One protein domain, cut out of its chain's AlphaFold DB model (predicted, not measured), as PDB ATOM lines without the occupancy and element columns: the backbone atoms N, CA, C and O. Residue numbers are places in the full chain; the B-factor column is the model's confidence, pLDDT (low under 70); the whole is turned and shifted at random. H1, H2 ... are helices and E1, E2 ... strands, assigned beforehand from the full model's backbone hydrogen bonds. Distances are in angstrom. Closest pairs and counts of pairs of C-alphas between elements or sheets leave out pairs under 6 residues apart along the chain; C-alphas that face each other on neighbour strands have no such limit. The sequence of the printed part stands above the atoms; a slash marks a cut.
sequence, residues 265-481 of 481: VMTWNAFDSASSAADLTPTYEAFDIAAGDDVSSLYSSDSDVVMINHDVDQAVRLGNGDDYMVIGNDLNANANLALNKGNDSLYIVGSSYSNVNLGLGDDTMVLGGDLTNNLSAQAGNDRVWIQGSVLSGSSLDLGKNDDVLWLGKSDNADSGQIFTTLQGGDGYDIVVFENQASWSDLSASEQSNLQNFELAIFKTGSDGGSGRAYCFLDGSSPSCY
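This is residues 265 to 481 of the 481 residues of the protein "Prepilin-type N-terminal cleavage/methylation domain-containing protein" of Thiomicrorhabdus sediminis (UniProt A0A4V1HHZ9). With little regular structure, the chain winds in stacked turns through two sheets face to face, a sandwich, with H1 and the hairpin E15 and E16 at one end. Of 217 printed residues, 73 are in named elements, mostly strand: E1 to E14, H1, E15, E16. The sheet E1-E2-E4-E6-E8-E10-E12-E14-E15-E16 is mixed, E3-E5-E7-E9-E11-E13 parallel. The whole is compact, radius of gyration of the C-alphas 17.4 A, spanning 51 by 34 by 30 A.

In the larger sheet, E14, residues 430 to 433, and E15, residues 455 to 457, are parallel neighbours; N 431 and O 455 are within hydrogen-bond range, 2.9 A. H1, residues 444 to 449, between them makes a strand-helix-strand unit with a right-handed crossover.

E1, residues 284 to 286, 6.9 A long, begins at C-alpha (7.186, 42.061, 14.176); E16, residues 470 to 472, ends at (49.429, 47.559, 20.474).

Residues 287 to 304, 408 to 421 and 458 to 469 are long links. pLDDT is under 70 at 265 to 280, 461 to 467 and 475 to 476.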
ATOM      1  N   VAL A 265      28.813  35.104  14.320       41.41
ATOM      2  CA  VAL A 265      28.672  34.926  12.865       41.41
ATOM      3  C   VAL A 265      27.483  35.769  12.416       41.41
ATOM      4  O   VAL A 265      26.340  35.402  12.662       41.41
ATOM      5  N   MET A 266      27.739  36.863  11.711       43.66
ATOM      6  CA  MET A 266      26.712  37.595  10.973       43.66
ATOM      7  C   MET A 266      27.028  37.473   9.484       43.66
ATOM      8  O   MET A 266      27.554  38.384   8.850       43.66
ATOM      9  N   THR A 267      26.748  36.302   8.910       38.81
ATOM     10  CA  THR A 267      26.679  36.169   7.452       38.81
ATOM     11  C   THR A 267      25.287  36.582   7.005       38.81
ATOM     12  O   THR A 267      24.359  35.778   7.055       38.81
ATOM     13  N   TRP A 268      25.138  37.813   6.529       40.94
ATOM     14  CA  TRP A 268      23.987  38.173   5.714       40.94
ATOM     15  C   TRP A 268      24.489  38.642   4.358       40.94
ATOM     16  O   TRP A 268      24.845  39.797   4.147       40.94
ATOM     17  N   ASN A 269      24.571  37.690   3.436       34.66
ATOM     18  CA  ASN A 269      24.835  37.966   2.037       34.66
ATOM     19  C   ASN A 269      23.492  37.851   1.315       34.66
ATOM     20  O   ASN A 269      23.167  36.791   0.792       34.66
ATOM     21  N   ALA A 270      22.746  38.956   1.312       37.25
ATOM     22  CA  ALA A 270      21.476  39.174   0.623       37.25
ATOM     23  C   ALA A 270      20.196  38.706   1.340       37.25
ATOM     24  O   ALA A 270      20.015  37.546   1.704       37.25
ATOM     25  N   PHE A 271      19.262  39.654   1.436       42.78
ATOM     26  CA  PHE A 271      17.852  39.430   1.717       42.78
ATOM     27  C   PHE A 271      17.270  38.498   0.653       42.78
ATOM     28  O   PHE A 271      17.190  38.871  -0.518       42.78
ATOM     29  N   ASP A 272      16.812  37.317   1.057       41.38
ATOM     30  CA  ASP A 272      15.812  36.577   0.294       41.38
ATOM     31  C   ASP A 272      14.648  36.245   1.225       41.38
ATOM     32  O   ASP A 272      14.707  35.297   2.010       41.38
ATOM     33  N   SER A 273      13.573  37.027   1.095       38.91
ATOM     34  CA  SER A 273      12.287  36.842   1.783       38.91
ATOM     35  C   SER A 273      11.709  35.418   1.700       38.91
ATOM     36  O   SER A 273      10.799  35.086   2.455       38.91
ATOM     37  N   ALA A 274      12.209  34.561   0.796       42.41
ATOM     38  CA  ALA A 274      11.787  33.170   0.670       42.41
ATOM     39  C   ALA A 274      12.636  32.162   1.476       42.41
ATOM     40  O   ALA A 274      12.222  31.007   1.595       42.41
ATOM     41  N   SER A 275      13.798  32.547   2.021       40.34
ATOM     42  CA  SER A 275      14.719  31.598   2.676       40.34
ATOM     43  C   SER A 275      15.480  32.107   3.908       40.34
ATOM     44  O   SER A 275      16.218  31.328   4.506       40.34
ATOM     45  N   SER A 276      15.325  33.363   4.328       38.09
ATOM     46  CA  SER A 276      16.191  33.975   5.353       38.09
ATOM     47  C   SER A 276      15.740  33.836   6.819       38.09
ATOM     48  O   SER A 276      16.217  34.587   7.661       38.09
ATOM     49  N   ALA A 277      14.853  32.895   7.162       42.72
ATOM     50  CA  ALA A 277      14.335  32.754   8.532       42.72
ATOM     51  C   ALA A 277      13.988  31.302   8.915       42.72
ATOM     52  O   ALA A 277      12.917  31.034   9.450       42.72
ATOM     53  N   ALA A 278      14.857  30.332   8.608       43.34
ATOM     54  CA  ALA A 278      14.548  28.926   8.895       43.34
ATOM     55  C   ALA A 278      14.353  28.625  10.401       43.34
ATOM     56  O   ALA A 278      13.614  27.695  10.710       43.34
ATOM     57  N   ASP A 279      14.923  29.439  11.306       49.09
ATOM     58  CA  ASP A 279      14.893  29.191  12.760       49.09
ATOM     59  C   ASP A 279      14.457  30.390  13.638       49.09
ATOM     60  O   ASP A 279      14.324  30.233  14.850       49.09
ATOM     61  N   LEU A 280      14.173  31.571  13.070       59.66
ATOM     62  CA  LEU A 280      13.670  32.738  13.817       59.66
ATOM     63  C   LEU A 280      12.253  33.087  13.351       59.66
ATOM     64  O   LEU A 280      12.036  33.366  12.177       59.66
ATOM     65  N   THR A 281      11.276  33.064  14.264       75.38
ATOM     66  CA  THR A 281       9.897  33.491  13.964       75.38
ATOM     67  C   THR A 281       9.754  34.980  14.287       75.38
ATOM     68  O   THR A 281       9.901  35.321  15.460       75.38
ATOM     69  N   PRO A 282       9.460  35.860  13.308       83.81
ATOM     70  CA  PRO A 282       9.309  37.292  13.563       83.81
ATOM     71  C   PRO A 282       8.194  37.582  14.575       83.81
ATOM     72  O   PRO A 282       7.072  37.091  14.418       83.81
ATOM     73  N   THR A 283       8.484  38.400  15.588       87.56
ATOM     74  CA  THR A 283       7.466  38.995  16.471       87.56
ATOM     75  C   THR A 283       6.870  40.256  15.845       87.56
ATOM     76  O   THR A 283       5.698  40.564  16.072       87.56
ATOM     77  N   TYR A 284       7.634  40.929  14.978       91.94
ATOM     78  CA  TYR A 284       7.186  42.061  14.176       91.94
ATOM     79  C   TYR A 284       7.797  42.010  12.776       91.94
ATOM     80  O   TYR A 284       9.004  41.842  12.615       91.94
ATOM     81  N   GLU A 285       6.967  42.207  11.755       92.06
ATOM     82  CA  GLU A 285       7.407  42.274  10.365       92.06
ATOM     83  C   GLU A 285       6.695  43.425   9.652       92.06
ATOM     84  O   GLU A 285       5.468  43.551   9.723       92.06
ATOM     85  N   ALA A 286       7.459  44.264   8.958       92.25
ATOM     86  CA  ALA A 286       6.912  45.345   8.150       92.25
ATOM     87  C   ALA A 286       7.771  45.612   6.911       92.25
ATOM     88  O   ALA A 286       8.942  45.242   6.836       92.25
ATOM     89  N   PHE A 287       7.174  46.269   5.914       92.25
ATOM     90  CA  PHE A 287       7.944  46.744   4.767       92.25
ATOM     91  C   PHE A 287       8.820  47.941   5.165       92.25
ATOM     92  O   PHE A 287      10.036  47.852   5.048       92.25
ATOM     93  N   ASP A 288       8.199  48.979   5.727       95.12
ATOM     94  CA  ASP A 288       8.845  50.130   6.367       95.12
ATOM     95  C   ASP A 288       8.283  50.294   7.791       95.12
ATOM     96  O   ASP A 288       7.180  49.819   8.078       95.12
ATOM     97  N   ILE A 289       8.992  51.021   8.657       96.50
ATOM     98  CA  ILE A 289       8.384  51.686   9.820       96.50
ATOM     99  C   ILE A 289       8.301  53.178   9.504       96.50
ATOM    100  O   ILE A 289       9.269  53.916   9.690       96.50
ATOM    101  N   ALA A 290       7.136  53.631   9.055       96.12
ATOM    102  CA  ALA A 290       6.917  55.014   8.670       96.12
ATOM    103  C   ALA A 290       6.641  55.914   9.883       96.12
ATOM    104  O   ALA A 290       6.233  55.480  10.964       96.12
ATOM    105  N   ALA A 291       6.812  57.223   9.691       93.62
ATOM    106  CA  ALA A 291       6.469  58.210  10.707       93.62
ATOM    107  C   ALA A 291       4.979  58.138  11.097       93.62
ATOM    108  O   ALA A 291       4.096  58.440  10.291       93.62
ATOM    109  N   GLY A 292       4.713  57.823  12.368       91.75
ATOM    110  CA  GLY A 292       3.365  57.728  12.929       91.75
ATOM    111  C   GLY A 292       2.801  56.310  13.015       91.75
ATOM    112  O   GLY A 292       1.681  56.165  13.509       91.75
ATOM    113  N   ASP A 293       3.548  55.291  12.583       94.81
ATOM    114  CA  ASP A 293       3.168  53.894  12.796       94.81
ATOM    115  C   ASP A 293       3.168  53.551  14.295       94.81
ATOM    116  O   ASP A 293       3.957  54.080  15.083       94.81
ATOM    117  N   ASP A 294       2.270  52.663  14.721       93.19
ATOM    118  CA  ASP A 294       2.237  52.200  16.110       93.19
ATOM    119  C   ASP A 294       3.245  51.064  16.312       93.19
ATOM    120  O   ASP A 294       2.989  49.918  15.956       93.19
ATOM    121  N   VAL A 295       4.385  51.407  16.909       94.25
ATOM    122  CA  VAL A 295       5.449  50.466  17.291       94.25
ATOM    123  C   VAL A 295       5.491  50.213  18.798       94.25
ATOM    124  O   VAL A 295       6.485  49.730  19.327       94.25
ATOM    125  N   SER A 296       4.428  50.556  19.532       91.81
ATOM    126  CA  SER A 296       4.426  50.452  20.997       91.81
ATOM    127  C   SER A 296       4.535  49.018  21.514       91.81
ATOM    128  O   SER A 296       5.031  48.819  22.621       91.81
ATOM    129  N   SER A 297       4.117  48.027  20.720       91.06
ATOM    130  CA  SER A 297       4.261  46.608  21.053       91.06
ATOM    131  C   SER A 297       5.705  46.128  21.039       91.06
ATOM    132  O   SER A 297       5.977  45.118  21.673       91.06
ATOM    133  N   LEU A 298       6.595  46.833  20.328       93.00
ATOM    134  CA  LEU A 298       8.009  46.484  20.278       93.00
ATOM    135  C   LEU A 298       8.712  46.755  21.598       93.00
ATOM    136  O   LEU A 298       9.698  46.106  21.855       93.00
ATOM    137  N   TYR A 299       8.231  47.688  22.427       95.38
ATOM    138  CA  TYR A 299       8.855  47.959  23.720       95.38
ATOM    139  C   TYR A 299       8.361  46.950  24.760       95.38
ATOM    140  O   TYR A 299       7.362  47.187  25.455       95.38
ATOM    141  N   SER A 300       9.060  45.825  24.849       92.31
ATOM    142  CA  SER A 300       8.654  44.657  25.618       92.31
ATOM    143  C   SER A 300       9.717  44.257  26.659       92.31
ATOM    144  O   SER A 300      10.660  44.999  26.946       92.31
ATOM    145  N   SER A 301       9.471  43.164  27.381       91.94
ATOM    146  CA  SER A 301      10.464  42.534  28.266       91.94
ATOM    147  C   SER A 301      10.859  41.135  27.799       91.94
ATOM    148  O   SER A 301      11.565  40.434  28.527       91.94
ATOM    149  N   ASP A 302      10.289  40.714  26.677       88.44
ATOM    150  CA  ASP A 302      10.503  39.425  26.052       88.44
ATOM    151  C   ASP A 302      11.462  39.643  24.874       88.44
ATOM    152  O   ASP A 302      11.501  40.728  24.315       88.44
ATOM    153  N   SER A 303      12.206  38.612  24.478       87.00
ATOM    154  CA  SER A 303      13.019  38.673  23.260       87.00
ATOM    155  C   SER A 303      12.146  38.865  22.022       87.00
ATOM    156  O   SER A 303      11.270  38.036  21.744       87.00
ATOM    157  N   ASP A 304      12.442  39.901  21.248       87.56
ATOM    158  CA  ASP A 304      11.741  40.239  20.019       87.56
ATOM    159  C   ASP A 304      12.557  39.914  18.759       87.56
ATOM    160  O   ASP A 304      13.782  39.979  18.731       87.56
ATOM    161  N   VAL A 305      11.863  39.564  17.673       89.56
ATOM    162  CA  VAL A 305      12.450  39.373  16.339       89.56
ATOM    163  C   VAL A 305      11.755  40.335  15.379       89.56
ATOM    164  O   VAL A 305      10.634  40.088  14.931       89.56
ATOM    165  N   VAL A 306      12.423  41.439  15.067       92.88
ATOM    166  CA  VAL A 306      11.909  42.559  14.275       92.88
ATOM    167  C   VAL A 306      12.537  42.550  12.884       92.88
ATOM    168  O   VAL A 306      13.740  42.736  12.726       92.88
ATOM    169  N   MET A 307      11.721  42.363  11.849       91.00
ATOM    170  CA  MET A 307      12.180  42.326  10.457       91.00
ATOM    171  C   MET A 307      11.556  43.454   9.638       91.00
ATOM    172  O   MET A 307      10.353  43.447   9.377       91.00
ATOM    173  N   ILE A 308      12.379  44.418   9.221       93.88
ATOM    174  CA  ILE A 308      11.975  45.551   8.385       93.88
ATOM    175  C   ILE A 308      12.640  45.411   7.021       93.88
ATOM    176  O   ILE A 308      13.864  45.399   6.920       93.88
ATOM    177  N   ASN A 309      11.845  45.292   5.959       88.81
ATOM    178  CA  ASN A 309      12.375  44.970   4.629       88.81
ATOM    179  C   ASN A 309      13.052  46.152   3.925       88.81
ATOM    180  O   ASN A 309      13.769  45.944   2.945       88.81
ATOM    181  N   HIS A 310      12.805  47.373   4.385       94.00
ATOM    182  CA  HIS A 310      13.297  48.590   3.763       94.00
ATOM    183  C   HIS A 310      13.683  49.617   4.844       94.00
ATOM    184  O   HIS A 310      14.671  49.368   5.536       94.00
ATOM    185  N   ASP A 311      12.952  50.718   5.029       96.25
ATOM    186  CA  ASP A 311      13.395  51.852   5.855       96.25
ATOM    187  C   ASP A 311      12.733  51.918   7.240       96.25
ATOM    188  O   ASP A 311      11.607  51.461   7.463       96.25
ATOM    189  N   VAL A 312      13.425  52.565   8.182       98.31
ATOM    190  CA  VAL A 312      12.862  52.985   9.475       98.31
ATOM    191  C   VAL A 312      12.943  54.510   9.590       98.31
ATOM    192  O   VAL A 312      14.030  55.078   9.655       98.31
ATOM    193  N   ASP A 313      11.783  55.171   9.653       97.56
ATOM    194  CA  ASP A 313      11.612  56.636   9.622       97.56
ATOM    195  C   ASP A 313      11.196  57.256  10.966       97.56
ATOM    196  O   ASP A 313      11.047  58.477  11.085       97.56
ATOM    197  N   GLN A 314      10.975  56.438  11.994       96.88
ATOM    198  CA  GLN A 314      10.638  56.910  13.336       96.88
ATOM    199  C   GLN A 314      11.378  56.145  14.421       96.88
ATOM    200  O   GLN A 314      11.946  55.085  14.189       96.88
ATOM    201  N   ALA A 315      11.379  56.716  15.624       96.94
ATOM    202  CA  ALA A 315      12.079  56.127  16.748       96.94
ATOM    203  C   ALA A 315      11.500  54.753  17.119       96.94
ATOM    204  O   ALA A 315      10.285  54.599  17.246       96.94
ATOM    205  N   VAL A 316      12.388  53.789  17.355       97.31
ATOM    206  CA  VAL A 316      12.056  52.414  17.746       97.31
ATOM    207  C   VAL A 316      12.777  52.079  19.048       97.31
ATOM    208  O   VAL A 316      13.917  52.495  19.270       97.31
ATOM    209  N   ARG A 317      12.093  51.357  19.939       96.62
ATOM    210  CA  ARG A 317      12.649  50.876  21.209       96.62
ATOM    211  C   ARG A 317      12.184  49.442  21.455       96.62
ATOM    212  O   ARG A 317      10.971  49.250  21.428       96.62
ATOM    213  N   LEU A 318      13.103  48.509  21.713       94.00
ATOM    214  CA  LEU A 318      12.787  47.075  21.861       94.00
ATOM    215  C   LEU A 318      12.612  46.631  23.330       94.00
ATOM    216  O   LEU A 318      11.654  45.960  23.679       94.00
ATOM    217  N   GLY A 319      13.372  47.204  24.260       91.88
ATOM    218  CA  GLY A 319      13.075  47.069  25.691       91.88
ATOM    219  C   GLY A 319      14.037  46.109  26.376       91.88
ATOM    220  O   GLY A 319      15.234  46.313  26.272       91.88
ATOM    221  N   ASN A 320      13.561  45.178  27.201       92.19
ATOM    222  CA  ASN A 320      14.466  44.154  27.738       92.19
ATOM    223  C   ASN A 320      14.267  42.844  26.974       92.19
ATOM    224  O   ASN A 320      13.148  42.574  26.562       92.19
ATOM    225  N   GLY A 321      15.269  41.976  27.003       87.75
ATOM    226  CA  GLY A 321      15.240  40.691  26.308       87.75
ATOM    227  C   GLY A 321      16.409  40.629  25.341       87.75
ATOM    228  O   GLY A 321      17.013  41.652  25.075       87.75
ATOM    229  N   ASP A 322      16.765  39.436  24.872       86.12
ATOM    230  CA  ASP A 322      17.777  39.310  23.819       86.12
ATOM    231  C   ASP A 322      17.072  39.535  22.475       86.12
ATOM    232  O   ASP A 322      16.394  38.626  21.980       86.12
ATOM    233  N   ASP A 323      17.156  40.751  21.942       90.81
ATOM    234  CA  ASP A 323      16.392  41.190  20.780       90.81
ATOM    235  C   ASP A 323      17.159  41.002  19.468       90.81
ATOM    236  O   ASP A 323      18.379  41.114  19.389       90.81
ATOM    237  N   TYR A 324      16.431  40.755  18.382       90.69
ATOM    238  CA  TYR A 324      16.977  40.619  17.038       90.69
ATOM    239  C   TYR A 324      16.253  41.568  16.084       90.69
ATOM    240  O   TYR A 324      15.065  41.395  15.827       90.69
ATOM    241  N   MET A 325      16.950  42.550  15.515       93.56
ATOM    242  CA  MET A 325      16.374  43.513  14.575       93.56
ATOM    243  C   MET A 325      17.154  43.593  13.265       93.56
ATOM    244  O   MET A 325      18.375  43.729  13.249       93.56
ATOM    245  N   VAL A 326      16.422  43.580  12.151       91.50
ATOM    246  CA  VAL A 326      16.959  43.737  10.797       91.50
ATOM    247  C   VAL A 326      16.269  44.898  10.090       91.50
ATOM    248  O   VAL A 326      15.041  44.976  10.079       91.50
ATOM    249  N   ILE A 327      17.062  45.762   9.458       94.38
ATOM    250  CA  ILE A 327      16.627  46.866   8.599       94.38
ATOM    251  C   ILE A 327      17.220  46.655   7.204       94.38
ATOM    252  O   ILE A 327      18.440  46.662   7.024       94.38
ATOM    253  N   GLY A 328      16.350  46.432   6.222       90.06
ATOM    254  CA  GLY A 328      16.711  46.058   4.856       90.06
ATOM    255  C   GLY A 328      17.292  47.191   4.006       90.06
ATOM    256  O   GLY A 328      17.912  46.910   2.980       90.06
ATOM    257  N   ASN A 329      17.122  48.446   4.428       95.06
ATOM    258  CA  ASN A 329      17.761  49.621   3.847       95.06
ATOM    259  C   ASN A 329      18.281  50.561   4.956       95.06
ATOM    260  O   ASN A 329      19.172  50.149   5.702       95.06
ATOM    261  N   ASP A 330      17.777  51.791   5.085       97.56
ATOM    262  CA  ASP A 330      18.389  52.828   5.919       97.56
ATOM    263  C   ASP A 330      17.663  53.028   7.263       97.56
ATOM    264  O   ASP A 330      16.435  52.932   7.377       97.56
ATOM    265  N   LEU A 331      18.431  53.395   8.295       98.25
ATOM    266  CA  LEU A 331      17.877  54.022   9.496       98.25
ATOM    267  C   LEU A 331      17.846  55.535   9.270       98.25
ATOM    268  O   LEU A 331      18.860  56.225   9.428       98.25
ATOM    269  N   ASN A 332      16.688  56.056   8.872       98.19
ATOM    270  CA  ASN A 332      16.549  57.429   8.401       98.19
ATOM    271  C   ASN A 332      16.666  58.464   9.522       98.19
ATOM    272  O   ASN A 332      16.619  58.168  10.716       98.19
ATOM    273  N   ALA A 333      16.845  59.729   9.143       96.06
ATOM    274  CA  ALA A 333      16.996  60.824  10.096       96.06
ATOM    275  C   ALA A 333      15.761  60.968  11.007       96.06
ATOM    276  O   ALA A 333      14.627  61.012  10.535       96.06
ATOM    277  N   ASN A 334      16.000  61.167  12.308       91.38
ATOM    278  CA  ASN A 334      15.008  61.215  13.399       91.38
ATOM    279  C   ASN A 334      14.436  59.852  13.841       91.38
ATOM    280  O   ASN A 334      13.652  59.811  14.793       91.38
ATOM    281  N   ALA A 335      14.875  58.749  13.237       97.56
ATOM    282  CA  ALA A 335      14.575  57.391  13.666       97.56
ATOM    283  C   ALA A 335      15.577  56.884  14.717       97.56
ATOM    284  O   ALA A 335      16.356  55.974  14.470       97.56
ATOM    285  N   ASN A 336      15.616  57.504  15.901       97.62
ATOM    286  CA  ASN A 336      16.510  57.020  16.959       97.62
ATOM    287  C   ASN A 336      16.131  55.589  17.372       97.62
ATOM    288  O   ASN A 336      14.972  55.334  17.699       97.62
ATOM    289  N   LEU A 337      17.116  54.699  17.421       98.25
ATOM    290  CA  LEU A 337      16.944  53.292  17.760       98.25
ATOM    291  C   LEU A 337      17.589  52.991  19.119       98.25
ATOM    292  O   LEU A 337      18.713  53.419  19.375       98.25
ATOM    293  N   ALA A 338      16.874  52.279  19.993       98.06
ATOM    294  CA  ALA A 338      17.401  51.829  21.283       98.06
ATOM    295  C   ALA A 338      16.964  50.393  21.606       98.06
ATOM    296  O   ALA A 338      15.767  50.171  21.817       98.06
ATOM    297  N   LEU A 339      17.906  49.452  21.704       97.00
ATOM    298  CA  LEU A 339      17.595  48.044  22.005       97.00
ATOM    299  C   LEU A 339      17.367  47.860  23.521       97.00
ATOM    300  O   LEU A 339      16.289  47.446  23.923       97.00
ATOM    301  N   ASN A 340      18.163  48.555  24.340       96.44
ATOM    302  CA  ASN A 340      18.096  48.747  25.802       96.44
ATOM    303  C   ASN A 340      18.793  47.682  26.662       96.44
ATOM    304  O   ASN A 340      19.831  48.033  27.204       96.44
ATOM    305  N   LYS A 341      18.222  46.518  26.987       94.50
ATOM    306  CA  LYS A 341      18.907  45.548  27.871       94.50
ATOM    307  C   LYS A 341      18.744  44.124  27.372       94.50
ATOM    308  O   LYS A 341      17.620  43.642  27.338       94.50
ATOM    309  N   GLY A 342      19.845  43.403  27.316       87.50
ATOM    310  CA  GLY A 342      19.893  42.039  26.814       87.50
ATOM    311  C   GLY A 342      21.100  41.902  25.909       87.50
ATOM    312  O   GLY A 342      21.860  42.849  25.766       87.50
ATOM    313  N   ASN A 343      21.312  40.713  25.365       83.69
ATOM    314  CA  ASN A 343      22.344  40.506  24.359       83.69
ATOM    315  C   ASN A 343      21.696  40.653  22.982       83.69
ATOM    316  O   ASN A 343      21.197  39.677  22.412       83.69
ATOM    317  N   ASP A 344      21.685  41.876  22.471       90.88
ATOM    318  CA  ASP A 344      20.897  42.243  21.307       90.88
ATOM    319  C   ASP A 344      21.678  42.055  20.000       90.88
ATOM    320  O   ASP A 344      22.907  42.003  19.947       90.88
ATOM    321  N   SER A 345      20.957  41.921  18.891       90.50
ATOM    322  CA  SER A 345      21.507  41.745  17.549       90.50
ATOM    323  C   SER A 345      20.826  42.688  16.567       90.50
ATOM    324  O   SER A 345      19.649  42.536  16.253       90.50
ATOM    325  N   LEU A 346      21.581  43.644  16.032       94.44
ATOM    326  CA  LEU A 346      21.108  44.647  15.089       94.44
ATOM    327  C   LEU A 346      21.830  44.537  13.745       94.44
ATOM    328  O   LEU A 346      23.055  44.614  13.655       94.44
ATOM    329  N   TYR A 347      21.057  44.431  12.672       92.12
ATOM    330  CA  TYR A 347      21.556  44.475  11.307       92.12
ATOM    331  C   TYR A 347      20.908  45.616  10.530       92.12
ATOM    332  O   TYR A 347      19.685  45.678  10.417       92.12
ATOM    333  N   ILE A 348      21.721  46.493   9.953       94.81
ATOM    334  CA  ILE A 348      21.265  47.570   9.072       94.81
ATOM    335  C   ILE A 348      22.014  47.422   7.753       94.81
ATOM    336  O   ILE A 348      23.235  47.546   7.719       94.81
ATOM    337  N   VAL A 349      21.300  47.141   6.665       92.06
ATOM    338  CA  VAL A 349      21.901  46.943   5.335       92.06
ATOM    339  C   VAL A 349      22.487  48.238   4.784       92.06
ATOM    340  O   VAL A 349      23.560  48.232   4.183       92.06
ATOM    341  N   GLY A 350      21.750  49.333   4.947       94.25
ATOM    342  CA  GLY A 350      22.108  50.656   4.471       94.25
ATOM    343  C   GLY A 350      22.930  51.435   5.491       94.25
ATOM    344  O   GLY A 350      23.743  50.884   6.233       94.25
ATOM    345  N   SER A 351      22.737  52.746   5.495       97.44
ATOM    346  CA  SER A 351      23.419  53.692   6.373       97.44
ATOM    347  C   SER A 351      22.572  54.034   7.598       97.44
ATOM    348  O   SER A 351      21.347  53.890   7.610       97.44
ATOM    349  N   SER A 352      23.237  54.525   8.643       98.06
ATOM    350  CA  SER A 352      22.571  55.022   9.845       98.06
ATOM    351  C   SER A 352      22.667  56.541   9.920       98.06
ATOM    352  O   SER A 352      23.739  57.102  10.169       98.06
ATOM    353  N   TYR A 353      21.521  57.200   9.733       97.94
ATOM    354  CA  TYR A 353      21.363  58.654   9.810       97.94
ATOM    355  C   TYR A 353      20.858  59.144  11.179       97.94
ATOM    356  O   TYR A 353      20.718  60.354  11.404       97.94
ATOM    357  N   SER A 354      20.609  58.227  12.114       98.12
ATOM    358  CA  SER A 354      20.065  58.501  13.449       98.12
ATOM    359  C   SER A 354      20.888  57.866  14.559       98.12
ATOM    360  O   SER A 354      21.792  57.074  14.309       98.12
ATOM    361  N   ASN A 355      20.593  58.253  15.802       98.19
ATOM    362  CA  ASN A 355      21.292  57.685  16.948       98.19
ATOM    363  C   ASN A 355      20.906  56.215  17.112       98.19
ATOM    364  O   ASN A 355      19.714  55.895  17.121       98.19
ATOM    365  N   VAL A 356      21.903  55.364  17.309       98.56
ATOM    366  CA  VAL A 356      21.744  53.961  17.676       98.56
ATOM    367  C   VAL A 356      22.323  53.774  19.071       98.56
ATOM    368  O   VAL A 356      23.449  54.176  19.355       98.56
ATOM    369  N   ASN A 357      21.528  53.192  19.956       98.44
ATOM    370  CA  ASN A 357      21.959  52.762  21.274       98.44
ATOM    371  C   ASN A 357      21.708  51.259  21.369       98.44
ATOM    372  O   ASN A 357      20.549  50.853  21.263       98.44
ATOM    373  N   LEU A 358      22.771  50.469  21.517       98.00
ATOM    374  CA  LEU A 358      22.642  49.022  21.658       98.00
ATOM    375  C   LEU A 358      22.038  48.738  23.031       98.00
ATOM    376  O   LEU A 358      20.820  48.598  23.112       98.00
ATOM    377  N   GLY A 359      22.757  48.924  24.132       97.50
ATOM    378  CA  GLY A 359      22.082  48.757  25.407       97.50
ATOM    379  C   GLY A 359      23.001  48.491  26.565       97.50
ATOM    380  O   GLY A 359      23.961  49.202  26.766       97.50
ATOM    381  N   LEU A 360      22.608  47.564  27.425       95.12
ATOM    382  CA  LEU A 360      23.482  46.900  28.374       95.12
ATOM    383  C   LEU A 360      23.382  45.415  28.061       95.12
ATOM    384  O   LEU A 360      22.260  44.907  28.008       95.12
ATOM    385  N   GLY A 361      24.509  44.722  28.044       86.88
ATOM    386  CA  GLY A 361      24.601  43.330  27.617       86.88
ATOM    387  C   GLY A 361      25.590  43.199  26.466       86.88
ATOM    388  O   GLY A 361      26.149  44.190  26.029       86.88
ATOM    389  N   ASP A 362      25.876  41.969  26.055       83.81
ATOM    390  CA  ASP A 362      26.901  41.680  25.050       83.81
ATOM    391  C   ASP A 362      26.291  41.777  23.639       83.81
ATOM    392  O   ASP A 362      25.888  40.764  23.042       83.81
ATOM    393  N   ASP A 363      26.222  42.989  23.094       90.50
ATOM    394  CA  ASP A 363      25.470  43.282  21.879       90.50
ATOM    395  C   ASP A 363      26.248  42.954  20.593       90.50
ATOM    396  O   ASP A 363      27.472  42.776  20.545       90.50
ATOM    397  N   THR A 364      25.511  42.821  19.493       89.12
ATOM    398  CA  THR A 364      26.049  42.672  18.139       89.12
ATOM    399  C   THR A 364      25.390  43.675  17.206       89.12
ATOM    400  O   THR A 364      24.172  43.699  17.070       89.12
ATOM    401  N   MET A 365      26.186  44.443  16.470       93.88
ATOM    402  CA  MET A 365      25.710  45.326  15.416       93.88
ATOM    403  C   MET A 365      26.520  45.150  14.136       93.88
ATOM    404  O   MET A 365      27.748  45.155  14.158       93.88
ATOM    405  N   VAL A 366      25.840  45.087  12.993       92.88
ATOM    406  CA  VAL A 366      26.478  45.263  11.683       92.88
ATOM    407  C   VAL A 366      25.742  46.343  10.902       92.88
ATOM    408  O   VAL A 366      24.524  46.295  10.737       92.88
ATOM    409  N   LEU A 367      26.511  47.303  10.398       95.31
ATOM    410  CA  LEU A 367      26.064  48.382   9.532       95.31
ATOM    411  C   LEU A 367      26.708  48.217   8.158       95.31
ATOM    412  O   LEU A 367      27.930  48.277   8.038       95.31
ATOM    413  N   GLY A 368      25.901  48.002   7.124       92.38
ATOM    414  CA  GLY A 368      26.370  47.775   5.759       92.38
ATOM    415  C   GLY A 368      26.881  49.039   5.060       92.38
ATOM    416  O   GLY A 368      27.777  48.950   4.216       92.38
ATOM    417  N   GLY A 369      26.337  50.202   5.425       94.94
ATOM    418  CA  GLY A 369      26.691  51.522   4.908       94.94
ATOM    419  C   GLY A 369      27.435  52.401   5.915       94.94
ATOM    420  O   GLY A 369      28.192  51.919   6.759       94.94
ATOM    421  N   ASP A 370      27.238  53.714   5.793       97.88
ATOM    422  CA  ASP A 370      27.966  54.714   6.572       97.88
ATOM    423  C   ASP A 370      27.285  54.995   7.918       97.88
ATOM    424  O   ASP A 370      26.057  55.101   8.013       97.88
ATOM    425  N   LEU A 371      28.093  55.196   8.960       98.25
ATOM    426  CA  LEU A 371      27.627  55.758  10.225       98.25
ATOM    427  C   LEU A 371      27.717  57.283  10.143       98.25
ATOM    428  O   LEU A 371      28.813  57.846  10.059       98.25
ATOM    429  N   THR A 372      26.573  57.971  10.173       97.81
ATOM    430  CA  THR A 372      26.529  59.439  10.058       97.81
ATOM    431  C   THR A 372      26.085  60.139  11.342       97.81
ATOM    432  O   THR A 372      26.019  61.367  11.374       97.81
ATOM    433  N   ASN A 373      25.745  59.383  12.385       97.38
ATOM    434  CA  ASN A 373      25.249  59.886  13.664       97.38
ATOM    435  C   ASN A 373      25.778  59.012  14.815       97.38
ATOM    436  O   ASN A 373      26.672  58.199  14.601       97.38
ATOM    437  N   ASN A 374      25.282  59.193  16.036       96.94
ATOM    438  CA  ASN A 374      25.905  58.572  17.202       96.94
ATOM    439  C   ASN A 374      25.568  57.081  17.332       96.94
ATOM    440  O   ASN A 374      24.402  56.701  17.242       96.94
ATOM    441  N   LEU A 375      26.577  56.269  17.631       98.25
ATOM    442  CA  LEU A 375      26.457  54.888  18.079       98.25
ATOM    443  C   LEU A 375      27.023  54.770  19.500       98.25
ATOM    444  O   LEU A 375      28.126  55.249  19.757       98.25
ATOM    445  N   SER A 376      26.268  54.148  20.405       98.19
ATOM    446  CA  SER A 376      26.708  53.825  21.766       98.19
ATOM    447  C   SER A 376      26.332  52.389  22.121       98.19
ATOM    448  O   SER A 376      25.175  52.021  21.905       98.19
ATOM    449  N   ALA A 377      27.272  51.615  22.666       97.38
ATOM    450  CA  ALA A 377      27.020  50.239  23.116       97.38
ATOM    451  C   ALA A 377      26.945  50.084  24.657       97.38
ATOM    452  O   ALA A 377      26.225  49.246  25.172       97.38
ATOM    453  N   GLN A 378      27.469  51.067  25.393       97.31
ATOM    454  CA  GLN A 378      27.412  51.223  26.853       97.31
ATOM    455  C   GLN A 378      28.204  50.200  27.668       97.31
ATOM    456  O   GLN A 378      29.270  50.567  28.136       97.31
ATOM    457  N   ALA A 379      27.648  49.057  28.061       93.88
ATOM    458  CA  ALA A 379      28.356  48.136  28.949       93.88
ATOM    459  C   ALA A 379      27.977  46.697  28.657       93.88
ATOM    460  O   ALA A 379      26.801  46.339  28.750       93.88
ATOM    461  N   GLY A 380      29.003  45.884  28.472       87.25
ATOM    462  CA  GLY A 380      28.913  44.537  27.934       87.25
ATOM    463  C   GLY A 380      30.052  44.350  26.942       87.25
ATOM    464  O   GLY A 380      30.765  45.295  26.650       87.25
ATOM    465  N   ASN A 381      30.305  43.123  26.510       84.12
ATOM    466  CA  ASN A 381      31.348  42.861  25.521       84.12
ATOM    467  C   ASN A 381      30.736  42.994  24.123       84.12
ATOM    468  O   ASN A 381      30.213  42.020  23.563       84.12
ATOM    469  N   ASP A 382      30.768  44.207  23.591       91.00
ATOM    470  CA  ASP A 382      30.021  44.608  22.413       91.00
ATOM    471  C   ASP A 382      30.793  44.376  21.117       91.00
ATOM    472  O   ASP A 382      32.024  44.426  21.033       91.00
ATOM    473  N   ARG A 383      30.045  44.080  20.052       88.88
ATOM    474  CA  ARG A 383      30.609  43.702  18.749       88.88
ATOM    475  C   ARG A 383      29.981  44.524  17.659       88.88
ATOM    476  O   ARG A 383      28.812  44.344  17.335       88.88
ATOM    477  N   VAL A 384      30.766  45.389  17.043       94.31
ATOM    478  CA  VAL A 384      30.262  46.336  16.052       94.31
ATOM    479  C   VAL A 384      31.047  46.190  14.763       94.31
ATOM    480  O   VAL A 384      32.264  46.303  14.766       94.31
ATOM    481  N   TRP A 385      30.376  45.999  13.632       94.31
ATOM    482  CA  TRP A 385      31.007  46.071  12.316       94.31
ATOM    483  C   TRP A 385      30.397  47.190  11.487       94.31
ATOM    484  O   TRP A 385      29.244  47.110  11.066       94.31
ATOM    485  N   ILE A 386      31.194  48.214  11.195       96.06
ATOM    486  CA  ILE A 386      30.842  49.261  10.239       96.06
ATOM    487  C   ILE A 386      31.513  48.948   8.907       96.06
ATOM    488  O   ILE A 386      32.725  49.076   8.747       96.06
ATOM    489  N   GLN A 387      30.718  48.508   7.941       94.44
ATOM    490  CA  GLN A 387      31.199  48.132   6.621       94.44
ATOM    491  C   GLN A 387      31.407  49.331   5.688       94.44
ATOM    492  O   GLN A 387      32.190  49.216   4.746       94.44
ATOM    493  N   GLY A 388      30.717  50.453   5.915       95.12
ATOM    494  CA  GLY A 388      30.990  51.742   5.275       95.12
ATOM    495  C   GLY A 388      32.003  52.571   6.066       95.12
ATOM    496  O   GLY A 388      32.903  52.026   6.699       95.12
ATOM    497  N   SER A 389      31.887  53.892   6.002       97.19
ATOM    498  CA  SER A 389      32.756  54.845   6.704       97.19
ATOM    499  C   SER A 389      32.086  55.426   7.948       97.19
ATOM    500  O   SER A 389      30.860  55.515   8.032       97.19
ATOM    501  N   VAL A 390      32.893  55.893   8.903       98.00
ATOM    502  CA  VAL A 390      32.410  56.651  10.065       98.00
ATOM    503  C   VAL A 390      32.618  58.141   9.795       98.00
ATOM    504  O   VAL A 390      33.746  58.643   9.811       98.00
ATOM    505  N   LEU A 391      31.529  58.847   9.476       97.56
ATOM    506  CA  LEU A 391      31.583  60.196   8.905       97.56
ATOM    507  C   LEU A 391      31.782  61.295   9.956       97.56
ATOM    508  O   LEU A 391      31.447  61.155  11.131       97.56
ATOM    509  N   SER A 392      32.282  62.450   9.516       96.50
ATOM    510  CA  SER A 392      32.470  63.614  10.386       96.50
ATOM    511  C   SER A 392      31.142  64.070  11.002       96.50
ATOM    512  O   SER A 392      30.164  64.253  10.278       96.50
ATOM    513  N   GLY A 393      31.131  64.326  12.311       91.19
ATOM    514  CA  GLY A 393      29.927  64.732  13.048       91.19
ATOM    515  C   GLY A 393      29.146  63.576  13.678       91.19
ATOM    516  O   GLY A 393      28.229  63.846  14.446       91.19
ATOM    517  N   SER A 394      29.535  62.326  13.403       95.94
ATOM    518  CA  SER A 394      29.123  61.157  14.186       95.94
ATOM    519  C   SER A 394      30.014  60.965  15.423       95.94
ATOM    520  O   SER A 394      31.086  61.575  15.534       95.94
ATOM    521  N   SER A 395      29.579  60.105  16.342       94.56
ATOM    522  CA  SER A 395      30.400  59.558  17.426       94.56
ATOM    523  C   SER A 395      30.170  58.056  17.526       94.56
ATOM    524  O   SER A 395      29.036  57.609  17.380       94.56
ATOM    525  N   LEU A 396      31.213  57.290  17.822       98.19
ATOM    526  CA  LEU A 396      31.107  55.862  18.113       98.19
ATOM    527  C   LEU A 396      31.790  55.605  19.453       98.19
ATOM    528  O   LEU A 396      32.955  55.969  19.603       98.19
ATOM    529  N   ASP A 397      31.050  55.031  20.397       98.31
ATOM    530  CA  ASP A 397      31.497  54.735  21.761       98.31
ATOM    531  C   ASP A 397      31.053  53.321  22.150       98.31
ATOM    532  O   ASP A 397      29.847  53.064  22.238       98.31
ATOM    533  N   LEU A 398      32.003  52.400  22.313       97.81
ATOM    534  CA  LEU A 398      31.698  51.009  22.665       97.81
ATOM    535  C   LEU A 398      31.382  50.905  24.166       97.81
ATOM    536  O   LEU A 398      30.311  50.441  24.538       97.81
ATOM    537  N   GLY A 399      32.133  51.611  25.006       96.81
ATOM    538  CA  GLY A 399      31.704  51.988  26.346       96.81
ATOM    539  C   GLY A 399      32.506  51.314  27.446       96.81
ATOM    540  O   GLY A 399      33.471  51.898  27.933       96.81
ATOM    541  N   LYS A 400      32.058  50.179  27.969       93.56
ATOM    542  CA  LYS A 400      32.718  49.471  29.071       93.56
ATOM    543  C   LYS A 400      32.748  47.995  28.767       93.56
ATOM    544  O   LYS A 400      31.750  47.490  28.285       93.56
ATOM    545  N   ASN A 401      33.726  47.327  29.371       88.81
ATOM    546  CA  ASN A 401      34.059  45.930  29.147       88.81
ATOM    547  C   ASN A 401      34.816  45.762  27.826       88.81
ATOM    548  O   ASN A 401      35.423  46.712  27.360       88.81
ATOM    549  N   ASP A 402      34.970  44.526  27.373       88.38
ATOM    550  CA  ASP A 402      35.943  44.172  26.351       88.38
ATOM    551  C   ASP A 402      35.251  44.181  24.978       88.38
ATOM    552  O   ASP A 402      34.518  43.240  24.661       88.38
ATOM    553  N   ASP A 403      35.493  45.209  24.159       91.81
ATOM    554  CA  ASP A 403      34.742  45.430  22.920       91.81
ATOM    555  C   ASP A 403      35.541  45.124  21.643       91.81
ATOM    556  O   ASP A 403      36.776  45.167  21.595       91.81
ATOM    557  N   VAL A 404      34.831  44.827  20.545       92.56
ATOM    558  CA  VAL A 404      35.444  44.627  19.224       92.56
ATOM    559  C   VAL A 404      34.732  45.430  18.137       92.56
ATOM    560  O   VAL A 404      33.545  45.244  17.866       92.56
ATOM    561  N   LEU A 405      35.495  46.281  17.447       95.44
ATOM    562  CA  LEU A 405      35.038  47.099  16.328       95.44
ATOM    563  C   LEU A 405      35.705  46.678  15.015       95.44
ATOM    564  O   LEU A 405      36.900  46.878  14.835       95.44
ATOM    565  N   TRP A 406      34.931  46.190  14.052       94.38
ATOM    566  CA  TRP A 406      35.376  45.968  12.676       94.38
ATOM    567  C   TRP A 406      35.068  47.175  11.789       94.38
ATOM    568  O   TRP A 406      33.966  47.726  11.827       94.38
ATOM    569  N   LEU A 407      36.023  47.547  10.938       95.62
ATOM    570  CA  LEU A 407      35.911  48.660   9.998       95.62
ATOM    571  C   LEU A 407      36.211  48.222   8.562       95.62
ATOM    572  O   LEU A 407      37.253  47.631   8.266       95.62
ATOM    573  N   GLY A 408      35.299  48.577   7.657       93.44
ATOM    574  CA  GLY A 408      35.419  48.373   6.218       93.44
ATOM    575  C   GLY A 408      35.189  46.934   5.754       93.44
ATOM    576  O   GLY A 408      34.659  46.088   6.476       93.44
ATOM    577  N   LYS A 409      35.582  46.671   4.505       88.19
ATOM    578  CA  LYS A 409      35.531  45.370   3.832       88.19
ATOM    579  C   LYS A 409      36.850  45.060   3.136       88.19
ATOM    580  O   LYS A 409      37.508  45.946   2.591       88.19
ATOM    581  N   SER A 410      37.176  43.776   3.068       84.50
ATOM    582  CA  SER A 410      38.377  43.276   2.393       84.50
ATOM    583  C   SER A 410      38.367  43.476   0.878       84.50
ATOM    584  O   SER A 410      39.429  43.653   0.279       84.50
ATOM    585  N   ASP A 411      37.184  43.516   0.262       83.50
ATOM    586  CA  ASP A 411      36.987  43.732  -1.173       83.50
ATOM    587  C   ASP A 411      36.848  45.214  -1.567       83.50
ATOM    588  O   ASP A 411      36.800  45.527  -2.759       83.50
ATOM    589  N   ASN A 412      36.831  46.136  -0.597       88.75
ATOM    590  CA  ASN A 412      36.673  47.567  -0.836       88.75
ATOM    591  C   ASN A 412      37.644  48.404   0.011       88.75
ATOM    592  O   ASN A 412      37.364  48.739   1.160       88.75
ATOM    593  N   ALA A 413      38.762  48.818  -0.587       88.38
ATOM    594  CA  ALA A 413      39.774  49.635   0.088       88.38
ATOM    595  C   ALA A 413      39.284  51.042   0.493       88.38
ATOM    596  O   ALA A 413      39.852  51.628   1.410       88.38
ATOM    597  N   ASP A 414      38.237  51.563  -0.157       90.94
ATOM    598  CA  ASP A 414      37.678  52.893   0.128       90.94
ATOM    599  C   ASP A 414      36.615  52.866   1.242       90.94
ATOM    600  O   ASP A 414      36.131  53.913   1.666       90.94
ATOM    601  N   SER A 415      36.232  51.678   1.718       93.56
ATOM    602  CA  SER A 415      35.360  51.520   2.888       93.56
ATOM    603  C   SER A 415      36.114  51.754   4.200       93.56
ATOM    604  O   SER A 415      37.336  51.857   4.183       93.56
ATOM    605  N   GLY A 416      35.423  51.821   5.342       94.62
ATOM    606  CA  GLY A 416      36.055  51.842   6.669       94.62
ATOM    607  C   GLY A 416      36.855  53.103   6.997       94.62
ATOM    608  O   GLY A 416      37.715  53.050   7.871       94.62
ATOM    609  N   GLN A 417      36.632  54.219   6.291       96.19
ATOM    610  CA  GLN A 417      37.348  55.470   6.554       96.19
ATOM    611  C   GLN A 417      36.874  56.113   7.861       96.19
ATOM    612  O   GLN A 417      35.682  56.087   8.181       96.19
ATOM    613  N   ILE A 418      37.804  56.729   8.598       97.44
ATOM    614  CA  ILE A 418      37.527  57.313   9.918       97.44
ATOM    615  C   ILE A 418      37.656  58.839   9.870       97.44
ATOM    616  O   ILE A 418      38.757  59.395   9.839       97.44
ATOM    617  N   PHE A 419      36.523  59.538   9.948       97.00
ATOM    618  CA  PHE A 419      36.460  61.006   9.913       97.00
ATOM    619  C   PHE A 419      36.104  61.660  11.257       97.00
ATOM    620  O   PHE A 419      35.944  62.881  11.324       97.00
ATOM    621  N   THR A 420      35.969  60.873  12.322       96.38
ATOM    622  CA  THR A 420      35.643  61.333  13.680       96.38
ATOM    623  C   THR A 420      36.319  60.440  14.716       96.38
ATOM    624  O   THR A 420      36.822  59.376  14.372       96.38
ATOM    625  N   THR A 421      36.308  60.853  15.978       95.19
ATOM    626  CA  THR A 421      36.823  60.042  17.083       95.19
ATOM    627  C   THR A 421      35.982  58.783  17.290       95.19
ATOM    628  O   THR A 421      34.758  58.859  17.398       95.19
ATOM    629  N   LEU A 422      36.666  57.646  17.380       97.56
ATOM    630  CA  LEU A 422      36.134  56.353  17.786       97.56
ATOM    631  C   LEU A 422      36.659  56.058  19.186       97.56
ATOM    632  O   LEU A 422      37.860  56.182  19.436       97.56
ATOM    633  N   GLN A 423      35.760  55.685  20.079       97.44
ATOM    634  CA  GLN A 423      36.046  55.435  21.479       97.44
ATOM    635  C   GLN A 423      35.832  53.943  21.753       97.44
ATOM    636  O   GLN A 423      34.720  53.461  21.557       97.44
ATOM    637  N   GLY A 424      36.894  53.236  22.159       95.94
ATOM    638  CA  GLY A 424      36.785  51.878  22.706       95.94
ATOM    639  C   GLY A 424      36.071  51.969  24.045       95.94
ATOM    640  O   GLY A 424      34.854  51.879  24.085       95.94
ATOM    641  N   GLY A 425      36.769  52.409  25.089       94.81
ATOM    642  CA  GLY A 425      36.093  52.683  26.353       94.81
ATOM    643  C   GLY A 425      36.932  52.342  27.572       94.81
ATOM    644  O   GLY A 425      38.133  52.612  27.597       94.81
ATOM    645  N   ASP A 426      36.266  51.838  28.612       91.62
ATOM    646  CA  ASP A 426      36.895  51.183  29.758       91.62
ATOM    647  C   ASP A 426      36.962  49.669  29.496       91.62
ATOM    648  O   ASP A 426      35.947  48.996  29.634       91.62
ATOM    649  N   GLY A 427      38.136  49.092  29.276       87.44
ATOM    650  CA  GLY A 427      38.241  47.650  29.055       87.44
ATOM    651  C   GLY A 427      39.479  47.299  28.258       87.44
ATOM    652  O   GLY A 427      40.464  48.036  28.313       87.44
ATOM    653  N   TYR A 428      39.450  46.152  27.587       87.06
ATOM    654  CA  TYR A 428      40.404  45.825  26.538       87.06
ATOM    655  C   TYR A 428      39.686  45.799  25.190       87.06
ATOM    656  O   TYR A 428      39.023  44.820  24.860       87.06
ATOM    657  N   ASP A 429      39.884  46.837  24.389       91.88
ATOM    658  CA  ASP A 429      39.139  47.076  23.162       91.88
ATOM    659  C   ASP A 429      39.996  46.821  21.922       91.88
ATOM    660  O   ASP A 429      41.153  47.253  21.802       91.88
ATOM    661  N   ILE A 430      39.410  46.115  20.957       92.31
ATOM    662  CA  ILE A 430      40.067  45.730  19.708       92.31
ATOM    663  C   ILE A 430      39.406  46.448  18.537       92.31
ATOM    664  O   ILE A 430      38.202  46.348  18.322       92.31
ATOM    665  N   VAL A 431      40.215  47.093  17.699       95.00
ATOM    666  CA  VAL A 431      39.787  47.559  16.377       95.00
ATOM    667  C   VAL A 431      40.366  46.661  15.289       95.00
ATOM    668  O   VAL A 431      41.567  46.403  15.232       95.00
ATOM    669  N   VAL A 432      39.511  46.170  14.400       93.38
ATOM    670  CA  VAL A 432      39.864  45.291  13.289       93.38
ATOM    671  C   VAL A 432      39.615  46.020  11.972       93.38
ATOM    672  O   VAL A 432      38.482  46.295  11.589       93.38
ATOM    673  N   PHE A 433      40.681  46.300  11.235       93.81
ATOM    674  CA  PHE A 433      40.610  46.856   9.893       93.81
ATOM    675  C   PHE A 433      40.506  45.729   8.872       93.81
ATOM    676  O   PHE A 433      41.423  44.921   8.730       93.81
ATOM    677  N   GLU A 434      39.403  45.687   8.133       90.75
ATOM    678  CA  GLU A 434      39.212  44.749   7.021       90.75
ATOM    679  C   GLU A 434      39.693  45.343   5.687       90.75
ATOM    680  O   GLU A 434      40.016  44.614   4.754       90.75
ATOM    681  N   ASN A 435      39.806  46.669   5.596       90.44
ATOM    682  CA  ASN A 435      40.206  47.424   4.403       90.44
ATOM    683  C   ASN A 435      41.705  47.796   4.364       90.44
ATOM    684  O   ASN A 435      42.244  47.978   3.268       90.44
ATOM    685  N   GLN A 436      42.398  47.846   5.509       91.69
ATOM    686  CA  GLN A 436      43.809  48.262   5.629       91.69
ATOM    687  C   GLN A 436      44.736  47.106   6.008       91.69
ATOM    688  O   GLN A 436      44.348  46.252   6.800       91.69
ATOM    689  N   ALA A 437      45.954  47.077   5.453       88.69
ATOM    690  CA  ALA A 437      46.922  45.993   5.671       88.69
ATOM    691  C   ALA A 437      47.938  46.289   6.783       88.69
ATOM    692  O   ALA A 437      48.582  45.369   7.284       88.69
ATOM    693  N   SER A 438      48.103  47.554   7.171       90.19
ATOM    694  CA  SER A 438      49.072  47.958   8.187       90.19
ATOM    695  C   SER A 438      48.728  49.303   8.826       90.19
ATOM    696  O   SER A 438      48.008  50.121   8.253       90.19
ATOM    697  N   TRP A 439      49.340  49.588   9.978       92.00
ATOM    698  CA  TRP A 439      49.215  50.883  10.657       92.00
ATOM    699  C   TRP A 439      49.648  52.072   9.791       92.00
ATOM    700  O   TRP A 439      49.070  53.153   9.874       92.00
ATOM    701  N   SER A 440      50.656  51.882   8.935       91.25
ATOM    702  CA  SER A 440      51.145  52.927   8.030       91.25
ATOM    703  C   SER A 440      50.177  53.284   6.906       91.25
ATOM    704  O   SER A 440      50.359  54.334   6.289       91.25
ATOM    705  N   ASP A 441      49.172  52.445   6.647       91.75
ATOM    706  CA  ASP A 441      48.141  52.737   5.649       91.75
ATOM    707  C   ASP A 441      47.103  53.740   6.181       91.75
ATOM    708  O   ASP A 441      46.442  54.420   5.398       91.75
ATOM    709  N   LEU A 442      47.000  53.887   7.508       93.62
ATOM    710  CA  LEU A 442      46.133  54.870   8.152       93.62
ATOM    711  C   LEU A 442      46.742  56.272   8.068       93.62
ATOM    712  O   LEU A 442      47.918  56.485   8.383       93.62
ATOM    713  N   SER A 443      45.926  57.269   7.729       94.75
ATOM    714  CA  SER A 443      46.316  58.676   7.825       94.75
ATOM    715  C   SER A 443      46.547  59.100   9.280       94.75
ATOM    716  O   SER A 443      45.979  58.542  10.216       94.75
ATOM    717  N   ALA A 444      47.332  60.162   9.493       94.69
ATOM    718  CA  ALA A 444      47.578  60.690  10.839       94.69
ATOM    719  C   ALA A 444      46.281  61.079  11.579       94.69
ATOM    720  O   ALA A 444      46.212  60.953  12.800       94.69
ATOM    721  N   SER A 445      45.256  61.533  10.848       94.25
ATOM    722  CA  SER A 445      43.930  61.806  11.410       94.25
ATOM    723  C   SER A 445      43.227  60.533  11.866       94.25
ATOM    724  O   SER A 445      42.744  60.500  12.992       94.25
ATOM    725  N   GLU A 446      43.214  59.484  11.041       95.44
ATOM    726  CA  GLU A 446      42.592  58.198  11.388       95.44
ATOM    727  C   GLU A 446      43.282  57.572  12.601       95.44
ATOM    728  O   GLU A 446      42.610  57.182  13.548       95.44
ATOM    729  N   GLN A 447      44.617  57.595  12.636       95.25
ATOM    730  CA  GLN A 447      45.398  57.140  13.790       95.25
ATOM    731  C   GLN A 447      45.031  57.902  15.072       95.25
ATOM    732  O   GLN A 447      44.844  57.294  16.118       95.25
ATOM    733  N   SER A 448      44.895  59.233  15.001       93.75
ATOM    734  CA  SER A 448      44.527  60.056  16.165       93.75
ATOM    735  C   SER A 448      43.064  59.919  16.592       93.75
ATOM    736  O   SER A 448      42.707  60.304  17.706       93.75
ATOM    737  N   ASN A 449      42.216  59.411  15.701       95.88
ATOM    738  CA  ASN A 449      40.800  59.220  15.962       95.88
ATOM    739  C   ASN A 449      40.524  57.950  16.771       95.88
ATOM    740  O   ASN A 449      39.454  57.866  17.358       95.88
ATOM    741  N   LEU A 450      41.460  57.003  16.840       95.88
ATOM    742  CA  LEU A 450      41.348  55.817  17.687       95.88
ATOM    743  C   LEU A 450      41.703  56.190  19.131       95.88
ATOM    744  O   LEU A 450      42.850  56.534  19.419       95.88
ATOM    745  N   GLN A 451      40.722  56.159  20.031       95.31
ATOM    746  CA  GLN A 451      40.888  56.498  21.447       95.31
ATOM    747  C   GLN A 451      40.468  55.322  22.331       95.31
ATOM    748  O   GLN A 451      39.426  54.719  22.092       95.31
ATOM    749  N   ASN A 452      41.281  55.030  23.351       93.88
ATOM    750  CA  ASN A 452      41.159  53.875  24.258       93.88
ATOM    751  C   ASN A 452      40.832  52.569  23.519       93.88
ATOM    752  O   ASN A 452      39.870  51.896  23.844       93.88
ATOM    753  N   PHE A 453      41.602  52.278  22.476       94.00
ATOM    754  CA  PHE A 453      41.733  50.924  21.958       94.00
ATOM    755  C   PHE A 453      43.093  50.410  22.405       94.00
ATOM    756  O   PHE A 453      44.066  51.164  22.355       94.00
ATOM    757  N   GLU A 454      43.187  49.144  22.790       91.62
ATOM    758  CA  GLU A 454      44.439  48.517  23.213       91.62
ATOM    759  C   GLU A 454      45.135  47.833  22.036       91.62
ATOM    760  O   GLU A 454      46.369  47.753  22.001       91.62
ATOM    761  N   LEU A 455      44.362  47.367  21.049       90.75
ATOM    762  CA  LEU A 455      44.868  46.572  19.937       90.75
ATOM    763  C   LEU A 455      44.210  46.938  18.603       90.75
ATOM    764  O   LEU A 455      42.990  46.955  18.476       90.75
ATOM    765  N   ALA A 456      45.035  47.129  17.574       93.44
ATOM    766  CA  ALA A 456      44.602  47.172  16.182       93.44
ATOM    767  C   ALA A 456      45.019  45.893  15.446       93.44
ATOM    768  O   ALA A 456      46.192  45.527  15.482       93.44
ATOM    769  N   ILE A 457      44.091  45.246  14.741       90.75
ATOM    770  CA  ILE A 457      44.341  44.092  13.865       90.75
ATOM    771  C   ILE A 457      44.039  44.501  12.423       90.75
ATOM    772  O   ILE A 457      43.009  45.107  12.148       90.75
ATOM    773  N   PHE A 458      44.906  44.150  11.483       89.88
ATOM    774  CA  PHE A 458      44.794  44.545  10.079       89.88
ATOM    775  C   PHE A 458      44.377  43.385   9.188       89.88
ATOM    776  O   PHE A 458      44.446  42.221   9.585       89.88
ATOM    777  N   LYS A 459      43.923  43.682   7.973       85.88
ATOM    778  CA  LYS A 459      43.572  42.654   6.994       85.88
ATOM    779  C   LYS A 459      44.817  41.862   6.605       85.88
ATOM    780  O   LYS A 459      45.937  42.371   6.641       85.88
ATOM    781  N   THR A 460      44.613  40.624   6.177       74.12
ATOM    782  CA  THR A 460      45.688  39.793   5.628       74.12
ATOM    783  C   THR A 460      46.336  40.476   4.419       74.12
ATOM    784  O   THR A 460      45.644  40.982   3.531       74.12
ATOM    785  N   GLY A 461      47.670  40.496   4.383       65.56
ATOM    786  CA  GLY A 461      48.425  41.041   3.259       65.56
ATOM    787  C   GLY A 461      48.109  40.326   1.941       65.56
ATOM    788  O   GLY A 461      47.698  39.168   1.906       65.56
ATOM    789  N   SER A 462      48.341  41.003   0.813       53.56
ATOM    790  CA  SER A 462      48.123  40.441  -0.530       53.56
ATOM    791  C   SER A 462      49.046  39.264  -0.886       53.56
ATOM    792  O   SER A 462      48.926  38.711  -1.975       53.56
ATOM    793  N   ASP A 463      50.000  38.918  -0.018       49.41
ATOM    794  CA  ASP A 463      50.901  37.776  -0.186       49.41
ATOM    795  C   ASP A 463      50.264  36.438   0.236       49.41
ATOM    796  O   ASP A 463      50.881  35.395   0.028       49.41
ATOM    797  N   GLY A 464      49.040  36.454   0.788       45.78
ATOM    798  CA  GLY A 464      48.223  35.258   1.046       45.78
ATOM    799  C   GLY A 464      48.856  34.240   1.997       45.78
ATOM    800  O   GLY A 464      48.458  33.085   1.996       45.78
ATOM    801  N   GLY A 465      49.881  34.638   2.755       46.47
ATOM    802  CA  GLY A 465      50.597  33.736   3.660       46.47
ATOM    803  C   GLY A 465      51.170  34.412   4.902       46.47
ATOM    804  O   GLY A 465      51.856  33.775   5.696       46.47
ATOM    805  N   SER A 466      51.016  35.728   5.077       54.16
ATOM    806  CA  SER A 466      51.315  36.407   6.348       54.16
ATOM    807  C   SER A 466      50.049  36.409   7.204       54.16
ATOM    808  O   SER A 466      48.956  36.626   6.688       54.16
ATOM    809  N   GLY A 467      50.149  36.096   8.499       62.25
ATOM    810  CA  GLY A 467      49.022  36.295   9.412       62.25
ATOM    811  C   GLY A 467      48.554  37.756   9.402       62.25
ATOM    812  O   GLY A 467      49.157  38.620   8.762       62.25
ATOM    813  N   ARG A 468      47.449  38.051  10.086       79.44
ATOM    814  CA  ARG A 468      46.986  39.438  10.213       79.44
ATOM    815  C   ARG A 468      48.016  40.235  11.019       79.44
ATOM    816  O   ARG A 468      48.313  39.847  12.148       79.44
ATOM    817  N   ALA A 469      48.545  41.317  10.444       82.62
ATOM    818  CA  ALA A 469      49.413  42.244  11.170       82.62
ATOM    819  C   ALA A 469      48.635  42.880  12.328       82.62
ATOM    820  O   ALA A 469      47.412  43.044  12.238       82.62
ATOM    821  N   TYR A 470      49.323  43.257  13.402       86.94
ATOM    822  CA  TYR A 470      48.672  43.873  14.559       86.94
ATOM    823  C   TYR A 470      49.565  44.891  15.263       86.94
ATOM    824  O   TYR A 470      50.788  44.838  15.168       86.94
ATOM    825  N   CYS A 471      48.952  45.834  15.977       89.12
ATOM    826  CA  CYS A 471      49.656  46.848  16.751       89.12
ATOM    827  C   CYS A 471      49.027  47.040  18.124       89.12
ATOM    828  O   CYS A 471      47.821  47.252  18.218       89.12
ATOM    829  N   PHE A 472      49.854  47.064  19.168       88.88
ATOM    830  CA  PHE A 472      49.429  47.559  20.474       88.88
ATOM    831  C   PHE A 472      49.426  49.080  20.473       88.88
ATOM    832  O   PHE A 472      50.378  49.705  19.992       88.88
ATOM    833  N   LEU A 473      48.349  49.661  20.987       90.38
ATOM    834  CA  LEU A 473      48.110  51.104  20.991       90.38
ATOM    835  C   LEU A 473      48.321  51.726  22.384       90.38
ATOM    836  O   LEU A 473      48.136  52.929  22.571       90.38
ATOM    837  N   ASP A 474      48.775  50.927  23.350       73.50
ATOM    838  CA  ASP A 474      49.045  51.299  24.736       73.50
ATOM    839  C   ASP A 474      50.348  52.110  24.884       73.50
ATOM    840  O   ASP A 474      51.362  51.679  25.428       73.50
ATOM    841  N   GLY A 475      50.353  53.356  24.409       64.69
ATOM    842  CA  GLY A 475      51.491  54.251  24.609       64.69
ATOM    843  C   GLY A 475      51.495  55.489  23.724       64.69
ATOM    844  O   GLY A 475      50.565  55.770  22.980       64.69
ATOM    845  N   SER A 476      52.586  56.260  23.777       67.69
ATOM    846  CA  SER A 476      52.755  57.440  22.912       67.69
ATOM    847  C   SER A 476      52.997  57.094  21.439       67.69
ATOM    848  O   SER A 476      52.990  57.982  20.587       67.69
ATOM    849  N   SER A 477      53.313  55.834  21.132       79.44
ATOM    850  CA  SER A 477      53.540  55.340  19.773       79.44
ATOM    851  C   SER A 477      53.193  53.850  19.703       79.44
ATOM    852  O   SER A 477      53.672  53.106  20.562       79.44
ATOM    853  N   PRO A 478      52.411  53.415  18.700       86.31
ATOM    854  CA  PRO A 478      52.034  52.015  18.544       86.31
ATOM    855  C   PRO A 478      53.220  51.079  18.315       86.31
ATOM    856  O   PRO A 478      54.181  51.435  17.627       86.31
ATOM    857  N   SER A 479      53.120  49.863  18.854       85.62
ATOM    858  CA  SER A 479      54.090  48.780  18.641       85.62
ATOM    859  C   SER A 479      53.489  47.726  17.717       85.62
ATOM    860  O   SER A 479      52.598  46.995  18.140       85.62
ATOM    861  N   CYS A 480      53.962  47.664  16.470       84.50
ATOM    862  CA  CYS A 480      53.395  46.828  15.406       84.50
ATOM    863  C   CYS A 480      54.249  45.597  15.077       84.50
ATOM    864  O   CYS A 480      55.481  45.698  15.087       84.50
ATOM    865  N   TYR A 481      53.586  44.489  14.732       75.00
ATOM    866  CA  TYR A 481      54.170  43.178  14.435       75.00
ATOM    867  C   TYR A 481      53.624  42.603  13.128       75.00
ATOM    868  O   TYR A 481      52.394  42.720  12.887       75.00
TER     869      TYR A 481